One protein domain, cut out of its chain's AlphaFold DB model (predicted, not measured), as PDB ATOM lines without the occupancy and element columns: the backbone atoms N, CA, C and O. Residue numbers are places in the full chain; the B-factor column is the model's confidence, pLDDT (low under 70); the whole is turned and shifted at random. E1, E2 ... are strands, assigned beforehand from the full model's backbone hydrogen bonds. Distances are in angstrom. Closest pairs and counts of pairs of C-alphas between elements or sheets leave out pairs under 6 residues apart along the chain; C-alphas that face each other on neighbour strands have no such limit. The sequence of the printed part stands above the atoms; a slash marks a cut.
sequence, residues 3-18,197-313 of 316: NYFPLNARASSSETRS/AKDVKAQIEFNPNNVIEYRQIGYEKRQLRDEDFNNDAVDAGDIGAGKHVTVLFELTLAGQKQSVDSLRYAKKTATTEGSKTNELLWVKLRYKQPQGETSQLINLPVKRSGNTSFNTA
ATOM      1  N   ASN A   3     229.967 252.702 233.060       39.75
ATOM      2  CA  ASN A   3     229.176 253.435 232.046       39.75
ATOM      3  C   ASN A   3     229.585 253.006 230.650       39.75
ATOM      4  O   ASN A   3     230.711 252.559 230.422       39.75
ATOM      5  N   TYR A   4     228.689 252.767 229.466       44.94
ATOM      6  CA  TYR A   4     229.012 252.475 228.064       44.94
ATOM      7  C   TYR A   4     228.345 253.494 227.144       44.94
ATOM      8  O   TYR A   4     227.461 254.244 227.565       44.94
ATOM      9  N   PHE A   5     229.049 253.861 225.776       36.78
ATOM     10  CA  PHE A   5     228.489 254.763 224.752       36.78
ATOM     11  C   PHE A   5     227.213 254.147 224.151       36.78
ATOM     12  O   PHE A   5     227.196 252.980 223.753       36.78
ATOM     13  N   PRO A   6     226.076 254.806 224.164       32.53
ATOM     14  CA  PRO A   6     224.874 254.553 223.344       32.53
ATOM     15  C   PRO A   6     224.883 255.362 222.048       32.53
ATOM     16  O   PRO A   6     225.580 256.374 221.937       32.53
ATOM     17  N   LEU A   7     225.461 254.864 220.887       37.47
ATOM     18  CA  LEU A   7     224.706 255.889 220.107       37.47
ATOM     19  C   LEU A   7     223.325 256.133 220.722       37.47
ATOM     20  O   LEU A   7     222.636 255.199 221.142       37.47
ATOM     21  N   ASN A   8     223.359 256.936 221.860       31.62
ATOM     22  CA  ASN A   8     222.170 257.147 222.711       31.62
ATOM     23  C   ASN A   8     222.032 256.048 223.772       31.62
ATOM     24  O   ASN A   8     221.793 254.880 223.457       31.62
ATOM     25  N   ALA A   9     222.900 255.970 224.767       27.55
ATOM     26  CA  ALA A   9     222.500 255.202 225.958       27.55
ATOM     27  C   ALA A   9     223.746 254.721 226.727       27.55
ATOM     28  O   ALA A   9     224.727 254.263 226.137       27.55
ATOM     29  N   ARG A  10     223.625 255.310 227.897       30.56
ATOM     30  CA  ARG A  10     224.164 255.403 229.260       30.56
ATOM     31  C   ARG A  10     224.691 254.046 229.744       30.56
ATOM     32  O   ARG A  10     224.112 252.996 229.456       30.56
ATOM     33  N   ALA A  11     225.730 254.105 230.841       28.80
ATOM     34  CA  ALA A  11     226.124 254.002 232.266       28.80
ATOM     35  C   ALA A  11     227.377 253.108 232.387       28.80
ATOM     36  O   ALA A  11     227.498 252.086 231.706       28.80
ATOM     37  N   SER A  12     228.086 253.656 233.632       31.28
ATOM     38  CA  SER A  12     228.863 253.586 234.889       31.28
ATOM     39  C   SER A  12     229.236 252.140 235.239       31.28
ATOM     40  O   SER A  12     228.436 251.215 235.084       31.28
ATOM     41  N   SER A  13     230.476 252.083 235.964       33.47
ATOM     42  CA  SER A  13     231.517 252.185 236.990       33.47
ATOM     43  C   SER A  13     231.835 250.794 237.592       33.47
ATOM     44  O   SER A  13     230.934 250.018 237.918       33.47
ATOM     45  N   SER A  14     233.031 250.554 237.840       37.69
ATOM     46  CA  SER A  14     234.340 250.442 238.476       37.69
ATOM     47  C   SER A  14     234.401 249.170 239.323       37.69
ATOM     48  O   SER A  14     233.389 248.714 239.858       37.69
ATOM     49  N   GLU A  15     235.607 248.445 239.713       38.00
ATOM     50  CA  GLU A  15     236.736 248.611 240.677       38.00
ATOM     51  C   GLU A  15     237.279 247.259 241.095       38.00
ATOM     52  O   GLU A  15     236.534 246.290 241.246       38.00
ATOM     53  N   THR A  16     238.446 246.973 241.512       35.22
ATOM     54  CA  THR A  16     238.920 246.600 242.849       35.22
ATOM     55  C   THR A  16     240.432 246.727 242.924       35.22
ATOM     56  O   THR A  16     241.134 246.459 241.947       35.22
ATOM     57  N   ARG A  17     241.053 246.912 244.389       27.41
ATOM     58  CA  ARG A  17     241.946 247.067 245.543       27.41
ATOM     59  C   ARG A  17     242.546 245.732 245.977       27.41
ATOM     60  O   ARG A  17     241.888 244.691 245.916       27.41
ATOM     61  N   SER A  18     243.786 245.610 246.983       31.42
ATOM     62  CA  SER A  18     244.917 245.102 247.771       31.42
ATOM     63  C   SER A  18     244.805 245.572 249.226       31.42
ATOM     64  O   SER A  18     244.209 246.609 249.521       31.42
ATOM     65  N   ALA A 197     240.894 248.693 245.610       75.50
ATOM     66  CA  ALA A 197     240.654 249.849 244.745       75.50
ATOM     67  C   ALA A 197     239.370 250.558 245.202       75.50
ATOM     68  O   ALA A 197     238.349 249.923 245.479       75.50
ATOM     69  N   LYS A 198     239.597 251.987 245.245       81.44
ATOM     70  CA  LYS A 198     238.414 252.771 245.654       81.44
ATOM     71  C   LYS A 198     237.807 253.475 244.434       81.44
ATOM     72  O   LYS A 198     238.490 253.728 243.439       81.44
ATOM     73  N   ASP A 199     236.601 253.689 244.588       80.94
ATOM     74  CA  ASP A 199     235.844 254.468 243.592       80.94
ATOM     75  C   ASP A 199     236.104 253.963 242.164       80.94
ATOM     76  O   ASP A 199     236.426 254.744 241.267       80.94
ATOM     77  N   VAL A 200     235.852 252.710 242.031       83.25
ATOM     78  CA  VAL A 200     236.164 252.097 240.721       83.25
ATOM     79  C   VAL A 200     235.016 252.414 239.762       83.25
ATOM     80  O   VAL A 200     233.840 252.219 240.079       83.25
ATOM     81  N   LYS A 201     235.497 252.910 238.538       87.69
ATOM     82  CA  LYS A 201     234.542 253.205 237.451       87.69
ATOM     83  C   LYS A 201     234.991 252.503 236.167       87.69
ATOM     84  O   LYS A 201     236.184 252.419 235.870       87.69
ATOM     85  N   ALA A 202     233.949 252.019 235.528       85.81
ATOM     86  CA  ALA A 202     234.297 251.400 234.247       85.81
ATOM     87  C   ALA A 202     233.437 252.003 233.131       85.81
ATOM     88  O   ALA A 202     232.284 252.386 233.347       85.81
ATOM     89  N   GLN A 203     234.191 252.108 231.975       85.88
ATOM     90  CA  GLN A 203     233.507 252.592 230.762       85.88
ATOM     91  C   GLN A 203     233.857 251.681 229.582       85.88
ATOM     92  O   GLN A 203     235.024 251.353 229.353       85.88
ATOM     93  N   ILE A 204     232.710 251.320 228.899       86.62
ATOM     94  CA  ILE A 204     232.933 250.377 227.790       86.62
ATOM     95  C   ILE A 204     232.490 251.038 226.481       86.62
ATOM     96  O   ILE A 204     231.451 251.698 226.417       86.62
ATOM     97  N   GLU A 205     233.383 250.823 225.532       87.94
ATOM     98  CA  GLU A 205     233.054 251.283 224.169       87.94
ATOM     99  C   GLU A 205     233.151 250.096 223.200       87.94
ATOM    100  O   GLU A 205     234.198 249.457 223.074       87.94
ATOM    101  N   PHE A 206     231.922 249.945 222.424       87.56
ATOM    102  CA  PHE A 206     231.942 248.790 221.495       87.56
ATOM    103  C   PHE A 206     232.381 249.259 220.105       87.56
ATOM    104  O   PHE A 206     232.094 250.383 219.689       87.56
ATOM    105  N   ASN A 207     233.051 248.310 219.504       87.69
ATOM    106  CA  ASN A 207     233.504 248.606 218.130       87.69
ATOM    107  C   ASN A 207     232.346 248.394 217.139       87.69
ATOM    108  O   ASN A 207     231.858 247.277 216.958       87.69
ATOM    109  N   PRO A 208     231.958 249.450 216.425       85.19
ATOM    110  CA  PRO A 208     230.759 249.386 215.567       85.19
ATOM    111  C   PRO A 208     230.995 248.509 214.329       85.19
ATOM    112  O   PRO A 208     230.029 248.121 213.665       85.19
ATOM    113  N   ASN A 209     232.265 248.258 214.070       84.62
ATOM    114  CA  ASN A 209     232.511 247.296 212.971       84.62
ATOM    115  C   ASN A 209     232.146 245.866 213.368       84.62
ATOM    116  O   ASN A 209     231.874 245.039 212.494       84.62
ATOM    117  N   ASN A 210     232.117 245.592 214.629       84.94
ATOM    118  CA  ASN A 210     231.860 244.189 215.047       84.94
ATOM    119  C   ASN A 210     230.551 244.097 215.840       84.94
ATOM    120  O   ASN A 210     229.872 243.071 215.778       84.94
ATOM    121  N   VAL A 211     230.206 245.137 216.516       86.19
ATOM    122  CA  VAL A 211     229.009 245.069 217.383       86.19
ATOM    123  C   VAL A 211     228.030 246.150 216.904       86.19
ATOM    124  O   VAL A 211     228.341 247.343 216.909       86.19
ATOM    125  N   ILE A 212     226.813 245.707 216.576       83.44
ATOM    126  CA  ILE A 212     225.887 246.725 216.017       83.44
ATOM    127  C   ILE A 212     224.740 246.968 217.000       83.44
ATOM    128  O   ILE A 212     224.038 247.976 216.886       83.44
ATOM    129  N   GLU A 213     224.523 246.029 217.958       82.50
ATOM    130  CA  GLU A 213     223.587 246.284 219.074       82.50
ATOM    131  C   GLU A 213     224.142 245.663 220.360       82.50
ATOM    132  O   GLU A 213     224.824 244.636 220.332       82.50
ATOM    133  N   TYR A 214     223.771 246.397 221.505       85.88
ATOM    134  CA  TYR A 214     224.183 245.787 222.783       85.88
ATOM    135  C   TYR A 214     223.234 246.232 223.894       85.88
ATOM    136  O   TYR A 214     222.562 247.261 223.780       85.88
ATOM    137  N   ARG A 215     223.062 245.392 224.794       82.50
ATOM    138  CA  ARG A 215     222.261 245.718 225.987       82.50
ATOM    139  C   ARG A 215     222.915 245.113 227.235       82.50
ATOM    140  O   ARG A 215     223.340 243.955 227.239       82.50
ATOM    141  N   GLN A 216     223.072 246.003 228.280       82.50
ATOM    142  CA  GLN A 216     223.632 245.481 229.550       82.50
ATOM    143  C   GLN A 216     222.558 244.687 230.312       82.50
ATOM    144  O   GLN A 216     221.392 245.082 230.370       82.50
ATOM    145  N   ILE A 217     223.044 243.541 230.757       79.12
ATOM    146  CA  ILE A 217     222.124 242.715 231.576       79.12
ATOM    147  C   ILE A 217     222.495 242.858 233.058       79.12
ATOM    148  O   ILE A 217     223.596 242.498 233.482       79.12
ATOM    149  N   GLY A 218     221.574 243.467 233.853       73.00
ATOM    150  CA  GLY A 218     221.859 243.637 235.298       73.00
ATOM    151  C   GLY A 218     222.757 244.854 235.568       73.00
ATOM    152  O   GLY A 218     222.984 245.693 234.694       73.00
ATOM    153  N   TYR A 219     223.113 245.255 236.864       67.12
ATOM    154  CA  TYR A 219     223.950 246.374 237.357       67.12
ATOM    155  C   TYR A 219     223.357 247.724 236.951       67.12
ATOM    156  O   TYR A 219     224.069 248.729 236.895       67.12
ATOM    157  N   GLU A 220     222.002 247.852 236.692       65.44
ATOM    158  CA  GLU A 220     221.390 249.086 236.136       65.44
ATOM    159  C   GLU A 220     221.310 250.169 237.221       65.44
ATOM    160  O   GLU A 220     221.331 251.360 236.903       65.44
ATOM    161  N   LYS A 221     221.413 249.735 238.473       59.16
ATOM    162  CA  LYS A 221     221.206 250.702 239.578       59.16
ATOM    163  C   LYS A 221     222.524 251.379 239.961       59.16
ATOM    164  O   LYS A 221     222.514 252.376 240.686       59.16
ATOM    165  N   ARG A 222     223.618 250.907 239.265       65.44
ATOM    166  CA  ARG A 222     224.914 251.535 239.619       65.44
ATOM    167  C   ARG A 222     225.524 252.197 238.381       65.44
ATOM    168  O   ARG A 222     226.746 252.316 238.275       65.44
ATOM    169  N   GLN A 223     224.543 252.731 237.493       71.38
ATOM    170  CA  GLN A 223     225.034 253.349 236.248       71.38
ATOM    171  C   GLN A 223     225.565 254.766 236.546       71.38
ATOM    172  O   GLN A 223     225.039 255.474 237.407       71.38
ATOM    173  N   LEU A 224     226.598 254.976 235.956       77.62
ATOM    174  CA  LEU A 224     227.263 256.281 236.126       77.62
ATOM    175  C   LEU A 224     227.043 257.120 234.864       77.62
ATOM    176  O   LEU A 224     227.052 256.606 233.743       77.62
ATOM    177  N   ARG A 225     226.737 258.447 235.164       81.69
ATOM    178  CA  ARG A 225     226.654 259.346 233.987       81.69
ATOM    179  C   ARG A 225     228.025 259.500 233.315       81.69
ATOM    180  O   ARG A 225     229.068 259.451 233.971       81.69
ATOM    181  N   ASP A 226     227.978 259.745 232.060       77.62
ATOM    182  CA  ASP A 226     229.250 259.813 231.286       77.62
ATOM    183  C   ASP A 226     230.135 260.946 231.807       77.62
ATOM    184  O   ASP A 226     231.352 260.775 231.900       77.62
ATOM    185  N   GLU A 227     229.537 261.956 232.108       82.44
ATOM    186  CA  GLU A 227     230.348 263.123 232.526       82.44
ATOM    187  C   GLU A 227     230.991 262.899 233.898       82.44
ATOM    188  O   GLU A 227     231.937 263.604 234.253       82.44
ATOM    189  N   ASP A 228     230.466 261.837 234.557       86.00
ATOM    190  CA  ASP A 228     230.984 261.633 235.930       86.00
ATOM    191  C   ASP A 228     232.181 260.674 235.935       86.00
ATOM    192  O   ASP A 228     232.874 260.559 236.947       86.00
ATOM    193  N   PHE A 229     232.460 260.121 234.752       86.56
ATOM    194  CA  PHE A 229     233.535 259.100 234.710       86.56
ATOM    195  C   PHE A 229     234.884 259.715 235.079       86.56
ATOM    196  O   PHE A 229     235.649 259.105 235.828       86.56
ATOM    197  N   ASN A 230     235.137 260.946 234.708       86.31
ATOM    198  CA  ASN A 230     236.472 261.540 234.974       86.31
ATOM    199  C   ASN A 230     236.431 262.435 236.212       86.31
ATOM    200  O   ASN A 230     237.435 263.068 236.548       86.31
ATOM    201  N   ASN A 231     235.246 262.422 236.910       87.06
ATOM    202  CA  ASN A 231     235.112 263.306 238.092       87.06
ATOM    203  C   ASN A 231     235.414 262.535 239.388       87.06
ATOM    204  O   ASN A 231     234.618 261.713 239.843       87.06
ATOM    205  N   ASP A 232     236.560 262.912 240.084       86.00
ATOM    206  CA  ASP A 232     236.980 262.169 241.300       86.00
ATOM    207  C   ASP A 232     236.087 262.535 242.493       86.00
ATOM    208  O   ASP A 232     236.118 261.852 243.518       86.00
ATOM    209  N   ALA A 233     235.256 263.483 242.258       84.88
ATOM    210  CA  ALA A 233     234.358 263.872 243.376       84.88
ATOM    211  C   ALA A 233     233.115 262.976 243.425       84.88
ATOM    212  O   ALA A 233     232.431 262.929 244.450       84.88
ATOM    213  N   VAL A 234     232.891 262.311 242.271       82.88
ATOM    214  CA  VAL A 234     231.715 261.411 242.266       82.88
ATOM    215  C   VAL A 234     232.116 260.031 242.810       82.88
ATOM    216  O   VAL A 234     233.086 259.420 242.356       82.88
ATOM    217  N   ASP A 235     231.350 259.634 243.799       73.94
ATOM    218  CA  ASP A 235     231.677 258.364 244.481       73.94
ATOM    219  C   ASP A 235     231.241 257.163 243.620       73.94
ATOM    220  O   ASP A 235     230.226 257.214 242.922       73.94
ATOM    221  N   ALA A 236     232.032 256.115 243.695       77.50
ATOM    222  CA  ALA A 236     231.677 254.839 243.031       77.50
ATOM    223  C   ALA A 236     232.032 253.666 243.943       77.50
ATOM    224  O   ALA A 236     232.357 253.859 245.117       77.50
ATOM    225  N   GLY A 237     231.769 252.432 243.467       72.88
ATOM    226  CA  GLY A 237     231.975 251.224 244.290       72.88
ATOM    227  C   GLY A 237     233.457 250.913 244.521       72.88
ATOM    228  O   GLY A 237     234.323 251.296 243.732       72.88
ATOM    229  N   ASP A 238     233.751 250.257 245.694       75.06
ATOM    230  CA  ASP A 238     235.130 249.805 246.014       75.06
ATOM    231  C   ASP A 238     235.253 248.297 245.738       75.06
ATOM    232  O   ASP A 238     234.266 247.558 245.781       75.06
ATOM    233  N   ILE A 239     236.468 248.006 245.368       71.69
ATOM    234  CA  ILE A 239     236.704 246.564 245.120       71.69
ATOM    235  C   ILE A 239     237.700 246.029 246.151       71.69
ATOM    236  O   ILE A 239     238.764 246.610 246.376       71.69
ATOM    237  N   GLY A 240     237.191 244.964 246.836       65.44
ATOM    238  CA  GLY A 240     238.060 244.283 247.811       65.44
ATOM    239  C   GLY A 240     238.881 243.151 247.176       65.44
ATOM    240  O   GLY A 240     238.624 242.737 246.044       65.44
ATOM    241  N   ALA A 241     239.891 242.714 247.899       63.69
ATOM    242  CA  ALA A 241     240.745 241.607 247.407       63.69
ATOM    243  C   ALA A 241     239.895 240.351 247.194       63.69
ATOM    244  O   ALA A 241     239.052 239.998 248.023       63.69
ATOM    245  N   GLY A 242     240.105 239.755 245.915       57.00
ATOM    246  CA  GLY A 242     239.426 238.463 245.645       57.00
ATOM    247  C   GLY A 242     238.005 238.677 245.107       57.00
ATOM    248  O   GLY A 242     237.340 237.703 244.749       57.00
ATOM    249  N   LYS A 243     237.554 240.036 245.144       62.75
ATOM    250  CA  LYS A 243     236.207 240.339 244.614       62.75
ATOM    251  C   LYS A 243     236.285 240.523 243.091       62.75
ATOM    252  O   LYS A 243     237.279 241.022 242.558       62.75
ATOM    253  N   HIS A 244     235.250 239.803 242.492       65.88
ATOM    254  CA  HIS A 244     235.117 240.013 241.032       65.88
ATOM    255  C   HIS A 244     233.777 240.695 240.726       65.88
ATOM    256  O   HIS A 244     232.762 240.433 241.377       65.88
ATOM    257  N   VAL A 245     233.961 241.670 239.814       71.56
ATOM    258  CA  VAL A 245     232.689 242.263 239.335       71.56
ATOM    259  C   VAL A 245     232.445 241.777 237.898       71.56
ATOM    260  O   VAL A 245     233.341 241.798 237.052       71.56
ATOM    261  N   THR A 246     231.173 241.249 237.853       75.25
ATOM    262  CA  THR A 246     230.845 240.762 236.493       75.25
ATOM    263  C   THR A 246     229.715 241.618 235.904       75.25
ATOM    264  O   THR A 246     228.691 241.858 236.548       75.25
ATOM    265  N   VAL A 247     230.103 242.096 234.636       75.44
ATOM    266  CA  VAL A 247     229.036 242.816 233.901       75.44
ATOM    267  C   VAL A 247     228.719 242.034 232.618       75.44
ATOM    268  O   VAL A 247     229.617 241.618 231.882       75.44
ATOM    269  N   LEU A 248     227.411 241.891 232.532       81.81
ATOM    270  CA  LEU A 248     227.019 241.077 231.358       81.81
ATOM    271  C   LEU A 248     226.309 241.959 230.328       81.81
ATOM    272  O   LEU A 248     225.535 242.854 230.677       81.81
ATOM    273  N   PHE A 249     226.719 241.561 228.991       82.81
ATOM    274  CA  PHE A 249     226.042 242.292 227.896       82.81
ATOM    275  C   PHE A 249     225.455 241.282 226.905       82.81
ATOM    276  O   PHE A 249     225.990 240.188 226.717       82.81
ATOM    277  N   GLU A 250     224.289 241.736 226.450       83.31
ATOM    278  CA  GLU A 250     223.804 241.075 225.216       83.31
ATOM    279  C   GLU A 250     224.213 241.872 223.968       83.31
ATOM    280  O   GLU A 250     223.975 243.077 223.869       83.31
ATOM    281  N   LEU A 251     224.876 241.013 222.957       86.19
ATOM    282  CA  LEU A 251     225.384 241.757 221.779       86.19
ATOM    283  C   LEU A 251     224.757 241.193 220.505       86.19
ATOM    284  O   LEU A 251     224.418 240.009 220.433       86.19
ATOM    285  N   THR A 252     224.555 242.071 219.534       85.38
ATOM    286  CA  THR A 252     224.367 241.652 218.129       85.38
ATOM    287  C   THR A 252     225.594 242.023 217.280       85.38
ATOM    288  O   THR A 252     225.960 243.193 217.159       85.38
ATOM    289  N   LEU A 253     226.180 240.922 216.695       86.44
ATOM    290  CA  LEU A 253     227.435 241.174 215.944       86.44
ATOM    291  C   LEU A 253     227.118 241.530 214.488       86.44
ATOM    292  O   LEU A 253     226.035 241.226 213.981       86.44
ATOM    293  N   ALA A 254     228.143 242.245 213.923       82.50
ATOM    294  CA  ALA A 254     227.983 242.611 212.499       82.50
ATOM    295  C   ALA A 254     227.731 241.368 211.640       82.50
ATOM    296  O   ALA A 254     228.358 240.322 211.825       82.50
ATOM    297  N   GLY A 255     226.726 241.411 210.723       81.00
ATOM    298  CA  GLY A 255     226.411 240.251 209.849       81.00
ATOM    299  C   GLY A 255     225.219 239.453 210.378       81.00
ATOM    300  O   GLY A 255     224.691 238.603 209.660       81.00
ATOM    301  N   GLN A 256     224.795 239.748 211.652       82.88
ATOM    302  CA  GLN A 256     223.626 239.042 212.218       82.88
ATOM    303  C   GLN A 256     222.390 239.943 212.115       82.88
ATOM    304  O   GLN A 256     222.496 241.143 211.855       82.88
ATOM    305  N   LYS A 257     221.233 239.206 212.233       82.50
ATOM    306  CA  LYS A 257     219.969 239.967 212.108       82.50
ATOM    307  C   LYS A 257     219.758 240.879 213.327       82.50
ATOM    308  O   LYS A 257     219.866 240.447 214.477       82.50
ATOM    309  N   GLN A 258     219.497 242.114 213.024       78.94
ATOM    310  CA  GLN A 258     219.283 243.095 214.118       78.94
ATOM    311  C   GLN A 258     217.921 242.867 214.780       78.94
ATOM    312  O   GLN A 258     216.983 242.367 214.156       78.94
ATOM    313  N   SER A 259     217.900 243.109 216.088       77.19
ATOM    314  CA  SER A 259     216.655 242.909 216.862       77.19
ATOM    315  C   SER A 259     215.771 244.160 216.819       77.19
ATOM    316  O   SER A 259     214.571 244.071 217.086       77.19
ATOM    317  N   VAL A 260     216.383 245.313 216.326       76.50
ATOM    318  CA  VAL A 260     215.579 246.554 216.292       76.50
ATOM    319  C   VAL A 260     215.714 247.163 214.893       76.50
ATOM    320  O   VAL A 260     216.697 246.929 214.185       76.50
ATOM    321  N   ASP A 261     214.608 247.855 214.388       77.31
ATOM    322  CA  ASP A 261     214.636 248.485 213.048       77.31
ATOM    323  C   ASP A 261     215.721 249.571 212.975       77.31
ATOM    324  O   ASP A 261     216.092 250.172 213.986       77.31
ATOM    325  N   SER A 262     216.196 249.717 211.810       73.25
ATOM    326  CA  SER A 262     217.214 250.777 211.629       73.25
ATOM    327  C   SER A 262     216.600 252.165 211.877       73.25
ATOM    328  O   SER A 262     215.415 252.394 211.623       73.25
ATOM    329  N   LEU A 263     217.393 252.952 212.613       71.44
ATOM    330  CA  LEU A 263     216.871 254.313 212.882       71.44
ATOM    331  C   LEU A 263     216.870 255.148 211.596       71.44
ATOM    332  O   LEU A 263     217.801 255.080 210.790       71.44
ATOM    333  N   ARG A 264     215.770 255.845 211.387       78.69
ATOM    334  CA  ARG A 264     215.604 256.665 210.166       78.69
ATOM    335  C   ARG A 264     216.694 257.740 210.072       78.69
ATOM    336  O   ARG A 264     217.177 258.028 208.975       78.69
ATOM    337  N   TYR A 265     217.223 258.256 211.279       79.81
ATOM    338  CA  TYR A 265     218.144 259.418 211.210       79.81
ATOM    339  C   TYR A 265     219.536 259.012 211.690       79.81
ATOM    340  O   TYR A 265     220.397 259.872 211.893       79.81
ATOM    341  N   ALA A 266     219.703 257.670 211.892       71.00
ATOM    342  CA  ALA A 266     221.018 257.269 212.430       71.00
ATOM    343  C   ALA A 266     222.074 257.349 211.314       71.00
ATOM    344  O   ALA A 266     221.794 257.060 210.148       71.00
ATOM    345  N   LYS A 267     223.123 258.056 211.566       66.69
ATOM    346  CA  LYS A 267     224.241 258.108 210.594       66.69
ATOM    347  C   LYS A 267     224.952 256.750 210.512       66.69
ATOM    348  O   LYS A 267     225.165 256.077 211.522       66.69
ATOM    349  N   LYS A 268     224.886 256.185 209.279       63.62
ATOM    350  CA  LYS A 268     225.601 254.905 209.061       63.62
ATOM    351  C   LYS A 268     227.115 255.082 209.263       63.62
ATOM    352  O   LYS A 268     227.718 256.042 208.776       63.62
ATOM    353  N   THR A 269     227.597 254.492 210.381       61.47
ATOM    354  CA  THR A 269     229.050 254.586 210.650       61.47
ATOM    355  C   THR A 269     229.830 253.771 209.608       61.47
ATOM    356  O   THR A 269     229.462 252.643 209.272       61.47
ATOM    357  N   ALA A 270     230.501 254.456 208.645       58.19
ATOM    358  CA  ALA A 270     231.367 253.831 207.617       58.19
ATOM    359  C   ALA A 270     232.424 252.925 208.269       58.19
ATOM    360  O   ALA A 270     232.950 253.226 209.343       58.19
ATOM    361  N   THR A 271     232.297 251.591 208.059       57.66
ATOM    362  CA  THR A 271     233.320 250.592 208.432       57.66
ATOM    363  C   THR A 271     234.712 251.014 207.939       57.66
ATOM    364  O   THR A 271     234.883 251.440 206.795       57.66
ATOM    365  N   THR A 272     235.458 251.703 208.840       57.28
ATOM    366  CA  THR A 272     236.837 252.088 208.449       57.28
ATOM    367  C   THR A 272     237.739 250.852 208.373       57.28
ATOM    368  O   THR A 272     237.611 249.916 209.165       57.28
ATOM    369  N   GLU A 273     238.178 250.415 207.145       52.97
ATOM    370  CA  GLU A 273     239.262 249.434 206.887       52.97
ATOM    371  C   GLU A 273     240.558 249.846 207.597       52.97
ATOM    372  O   GLU A 273     241.084 250.941 207.386       52.97
ATOM    373  N   GLY A 274     240.605 249.704 208.915       60.12
ATOM    374  CA  GLY A 274     241.845 249.994 209.678       60.12
ATOM    375  C   GLY A 274     242.049 248.947 210.777       60.12
ATOM    376  O   GLY A 274     241.239 248.036 210.957       60.12
ATOM    377  N   SER A 275     243.388 248.755 211.365       58.12
ATOM    378  CA  SER A 275     244.231 247.968 212.286       58.12
ATOM    379  C   SER A 275     243.474 247.604 213.569       58.12
ATOM    380  O   SER A 275     243.873 246.676 214.276       58.12
ATOM    381  N   LYS A 276     241.964 247.813 213.648       74.62
ATOM    382  CA  LYS A 276     241.365 247.377 214.933       74.62
ATOM    383  C   LYS A 276     240.119 246.527 214.670       74.62
ATOM    384  O   LYS A 276     239.198 246.496 215.489       74.62
ATOM    385  N   THR A 277     240.114 245.864 213.497       75.75
ATOM    386  CA  THR A 277     238.943 245.060 213.075       75.75
ATOM    387  C   THR A 277     238.811 243.815 213.964       75.75
ATOM    388  O   THR A 277     237.725 243.236 214.052       75.75
ATOM    389  N   ASN A 278     239.914 243.524 214.613       83.38
ATOM    390  CA  ASN A 278     239.791 242.282 215.418       83.38
ATOM    391  C   ASN A 278     239.408 242.598 216.868       83.38
ATOM    392  O   ASN A 278     239.311 241.686 217.691       83.38
ATOM    393  N   GLU A 279     239.021 243.850 217.126       87.06
ATOM    394  CA  GLU A 279     238.639 244.206 218.508       87.06
ATOM    395  C   GLU A 279     237.105 244.213 218.627       87.06
ATOM    396  O   GLU A 279     236.398 244.699 217.740       87.06
ATOM    397  N   LEU A 280     236.694 243.697 219.798       87.12
ATOM    398  CA  LEU A 280     235.240 243.696 220.067       87.12
ATOM    399  C   LEU A 280     234.842 244.948 220.856       87.12
ATOM    400  O   LEU A 280     233.839 245.585 220.526       87.12
ATOM    401  N   LEU A 281     235.636 245.290 221.822       88.31
ATOM    402  CA  LEU A 281     235.284 246.478 222.622       88.31
ATOM    403  C   LEU A 281     236.545 247.029 223.290       88.31
ATOM    404  O   LEU A 281     237.586 246.369 223.317       88.31
ATOM    405  N   TRP A 282     236.436 248.306 223.663       88.12
ATOM    406  CA  TRP A 282     237.469 249.051 224.410       88.12
ATOM    407  C   TRP A 282     236.988 249.333 225.840       88.12
ATOM    408  O   TRP A 282     235.910 249.893 226.054       88.12
ATOM    409  N   VAL A 283     237.802 248.829 226.846       89.25
ATOM    410  CA  VAL A 283     237.377 249.039 228.251       89.25
ATOM    411  C   VAL A 283     238.298 250.077 228.910       89.25
ATOM    412  O   VAL A 283     239.525 249.995 228.818       89.25
ATOM    413  N   LYS A 284     237.584 251.055 229.555       89.19
ATOM    414  CA  LYS A 284     238.331 252.016 230.402       89.19
ATOM    415  C   LYS A 284     237.977 251.799 231.880       89.19
ATOM    416  O   LYS A 284     236.805 251.768 232.260       89.19
ATOM    417  N   LEU A 285     239.026 251.661 232.603       87.81
ATOM    418  CA  LEU A 285     238.821 251.496 234.057       87.81
ATOM    419  C   LEU A 285     239.561 252.605 234.816       87.81
ATOM    420  O   LEU A 285     240.745 252.859 234.580       87.81
ATOM    421  N   ARG A 286     238.724 253.268 235.639       90.75
ATOM    422  CA  ARG A 286     239.335 254.291 236.514       90.75
ATOM    423  C   ARG A 286     239.187 253.903 237.989       90.75
ATOM    424  O   ARG A 286     238.137 253.424 238.421       90.75
ATOM    425  N   TYR A 287     240.270 254.150 238.767       89.19
ATOM    426  CA  TYR A 287     240.166 253.797 240.192       89.19
ATOM    427  C   TYR A 287     241.187 254.594 241.003       89.19
ATOM    428  O   TYR A 287     242.126 255.171 240.449       89.19
ATOM    429  N   LYS A 288     240.894 254.694 242.363       87.56
ATOM    430  CA  LYS A 288     241.866 255.272 243.324       87.56
ATOM    431  C   LYS A 288     242.574 254.165 244.112       87.56
ATOM    432  O   LYS A 288     242.001 253.109 244.385       87.56
ATOM    433  N   GLN A 289     243.827 254.471 244.367       84.56
ATOM    434  CA  GLN A 289     244.490 253.530 245.297       84.56
ATOM    435  C   GLN A 289     243.815 253.565 246.679       84.56
ATOM    436  O   GLN A 289     243.153 254.541 247.040       84.56
ATOM    437  N   PRO A 290     243.829 252.499 247.415       75.38
ATOM    438  CA  PRO A 290     243.110 252.393 248.681       75.38
ATOM    439  C   PRO A 290     243.322 253.614 249.584       75.38
ATOM    440  O   PRO A 290     242.379 254.063 250.241       75.38
ATOM    441  N   GLN A 291     244.589 254.219 249.473       73.31
ATOM    442  CA  GLN A 291     244.805 255.399 250.351       73.31
ATOM    443  C   GLN A 291     244.927 256.666 249.506       73.31
ATOM    444  O   GLN A 291     245.271 257.727 250.031       73.31
ATOM    445  N   GLY A 292     244.618 256.569 248.229       78.56
ATOM    446  CA  GLY A 292     244.867 257.701 247.305       78.56
ATOM    447  C   GLY A 292     243.566 258.480 247.067       78.56
ATOM    448  O   GLY A 292     242.467 257.992 247.338       78.56
ATOM    449  N   GLU A 293     243.750 259.762 246.741       80.50
ATOM    450  CA  GLU A 293     242.545 260.608 246.524       80.50
ATOM    451  C   GLU A 293     242.395 260.940 245.035       80.50
ATOM    452  O   GLU A 293     241.351 261.450 244.621       80.50
ATOM    453  N   THR A 294     243.449 260.519 244.339       87.19
ATOM    454  CA  THR A 294     243.362 260.803 242.889       87.19
ATOM    455  C   THR A 294     243.286 259.473 242.125       87.19
ATOM    456  O   THR A 294     243.949 258.494 242.478       87.19
ATOM    457  N   SER A 295     242.464 259.549 241.048       90.06
ATOM    458  CA  SER A 295     242.214 258.267 240.346       90.06
ATOM    459  C   SER A 295     243.233 258.077 239.225       90.06
ATOM    460  O   SER A 295     243.899 259.024 238.802       90.06
ATOM    461  N   GLN A 296     243.366 256.813 238.830       92.06
ATOM    462  CA  GLN A 296     244.208 256.435 237.678       92.06
ATOM    463  C   GLN A 296     243.337 255.718 236.638       92.06
ATOM    464  O   GLN A 296     242.310 255.119 236.967       92.06
ATOM    465  N   LEU A 297     243.909 255.840 235.317       92.12
ATOM    466  CA  LEU A 297     243.097 255.247 234.227       92.12
ATOM    467  C   LEU A 297     243.889 254.121 233.555       92.12
ATOM    468  O   LEU A 297     245.082 254.259 233.273       92.12
ATOM    469  N   ILE A 298     243.125 253.017 233.361       88.50
ATOM    470  CA  ILE A 298     243.707 251.938 232.543       88.50
ATOM    471  C   ILE A 298     242.722 251.621 231.408       88.50
ATOM    472  O   ILE A 298     241.503 251.717 231.572       88.50
ATOM    473  N   ASN A 299     243.392 251.282 230.199       88.31
ATOM    474  CA  ASN A 299     242.503 250.928 229.072       88.31
ATOM    475  C   ASN A 299     242.963 249.629 228.412       88.31
ATOM    476  O   ASN A 299     244.159 249.341 228.340       88.31
ATOM    477  N   LEU A 300     241.946 248.925 227.968       85.31
ATOM    478  CA  LEU A 300     242.309 247.607 227.401       85.31
ATOM    479  C   LEU A 300     241.358 247.296 226.239       85.31
ATOM    480  O   LEU A 300     240.136 247.417 226.361       85.31
ATOM    481  N   PRO A 301     242.023 246.917 225.103       88.06
ATOM    482  CA  PRO A 301     241.160 246.405 224.023       88.06
ATOM    483  C   PRO A 301     240.817 244.922 224.225       88.06
ATOM    484  O   PRO A 301     241.643 244.137 224.698       88.06
ATOM    485  N   VAL A 302     239.499 244.638 223.916       85.19
ATOM    486  CA  VAL A 302     239.104 243.212 223.970       85.19
ATOM    487  C   VAL A 302     238.885 242.717 222.532       85.19
ATOM    488  O   VAL A 302     238.104 243.288 221.768       85.19
ATOM    489  N   LYS A 303     239.726 241.662 222.249       85.69
ATOM    490  CA  LYS A 303     239.669 241.164 220.855       85.69
ATOM    491  C   LYS A 303     238.512 240.167 220.697       85.69
ATOM    492  O   LYS A 303     238.005 239.621 221.679       85.69
ATOM    493  N   ARG A 304     238.175 240.053 219.577       75.44
ATOM    494  CA  ARG A 304     237.119 239.070 219.267       75.44
ATOM    495  C   ARG A 304     237.672 237.644 219.351       75.44
ATOM    496  O   ARG A 304     238.700 237.317 218.752       75.44
ATOM    497  N   SER A 305     237.403 236.957 220.428       66.06
ATOM    498  CA  SER A 305     237.912 235.567 220.536       66.06
ATOM    499  C   SER A 305     236.804 234.576 220.162       66.06
ATOM    500  O   SER A 305     235.614 234.888 220.238       66.06
ATOM    501  N   GLY A 306     236.875 233.866 219.075       56.84
ATOM    502  CA  GLY A 306     235.980 232.781 218.616       56.84
ATOM    503  C   GLY A 306     235.166 232.166 219.761       56.84
ATOM    504  O   GLY A 306     235.450 232.387 220.940       56.84
ATOM    505  N   ASN A 307     233.741 232.061 219.530       49.78
ATOM    506  CA  ASN A 307     232.634 231.460 220.305       49.78
ATOM    507  C   ASN A 307     233.144 230.652 221.505       49.78
ATOM    508  O   ASN A 307     233.716 229.572 221.352       49.78
ATOM    509  N   THR A 308     233.502 231.359 222.574       50.59
ATOM    510  CA  THR A 308     233.897 230.579 223.775       50.59
ATOM    511  C   THR A 308     232.672 230.370 224.672       50.59
ATOM    512  O   THR A 308     231.760 231.198 224.713       50.59
ATOM    513  N   SER A 309     231.986 229.228 224.585       47.94
ATOM    514  CA  SER A 309     231.037 228.720 225.596       47.94
ATOM    515  C   SER A 309     231.204 229.442 226.942       47.94
ATOM    516  O   SER A 309     232.269 229.981 227.250       47.94
ATOM    517  N   PHE A 310     230.086 230.070 227.462       50.03
ATOM    518  CA  PHE A 310     230.037 230.718 228.791       50.03
ATOM    519  C   PHE A 310     231.050 230.086 229.753       50.03
ATOM    520  O   PHE A 310     231.647 230.795 230.567       50.03
ATOM    521  N   ASN A 311     231.375 228.803 229.500       44.25
ATOM    522  CA  ASN A 311     232.277 228.076 230.425       44.25
ATOM    523  C   ASN A 311     233.747 228.416 230.172       44.25
ATOM    524  O   ASN A 311     234.592 228.153 231.030       44.25
ATOM    525  N   THR A 312     233.962 229.175 229.062       40.47
ATOM    526  CA  THR A 312     235.365 229.485 228.701       40.47
ATOM    527  C   THR A 312     235.535 231.001 228.585       40.47
ATOM    528  O   THR A 312     236.588 231.474 228.155       40.47
ATOM    529  N   ALA A 313     234.448 231.753 229.073       45.09
ATOM    530  CA  ALA A 313     234.503 233.221 228.902       45.09
ATOM    531  C   ALA A 313     235.538 233.808 229.876       45.09
ATOM    532  O   ALA A 313     235.763 233.279 230.967       45.09
TER     533      ALA A 313
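Overview. This is residues 3 to 18 and 197 to 313 of the 316 residues of the protein "VWA domain-containing protein" of Buttiauxella sp. 3AFRM03 (UniProt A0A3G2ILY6). Little regular structure is present: a twisted four-stranded sheet, E3 E1 E5 E6, with a separate two-strand ribbon, E2 and E4, and long loops. The 133 printed residues include six named strands, E1 to E6 along the chain, and no named helix; 46 residues make this all strand, both sheets antiparallel. It is compact, radius of gyration of the C-alphas 16.2 A, spanning 47 by 35 by 30 A; residues 306 to 312 stick out.

Arrangement. E1, residues 197 to 206, is antiparallel to E5, residues 279 to 288; N 203 and O 284 are 2.7 A apart. E5 and E6, residues 295 to 303, form a hairpin, N 285 to O 298 2.7 A. E3, residues 237 to 240, is antiparallel to E1, N 239 to O 197 2.7 A. E2, residues 211 to 217, is antiparallel to E4, residues 248 to 253, N 215 to O 250 2.7 A. E1 and E4 are apart.

Along the chain. E1 spans 24.9 A from C-alpha 197 at (240.654, 249.849, 244.745), E5 27.4 A, and E6 26.1 A to C-alpha 303 at (239.669, 241.164, 220.855).

Size, cuts and confidence. Residues 19 to 196 are cut out, a 7.1 A gap between C-alphas 18 and 197. Links E2 to E3 and E4 to E5 are long. Residues 3 to 18 and 305 to 313 are among those under pLDDT 70.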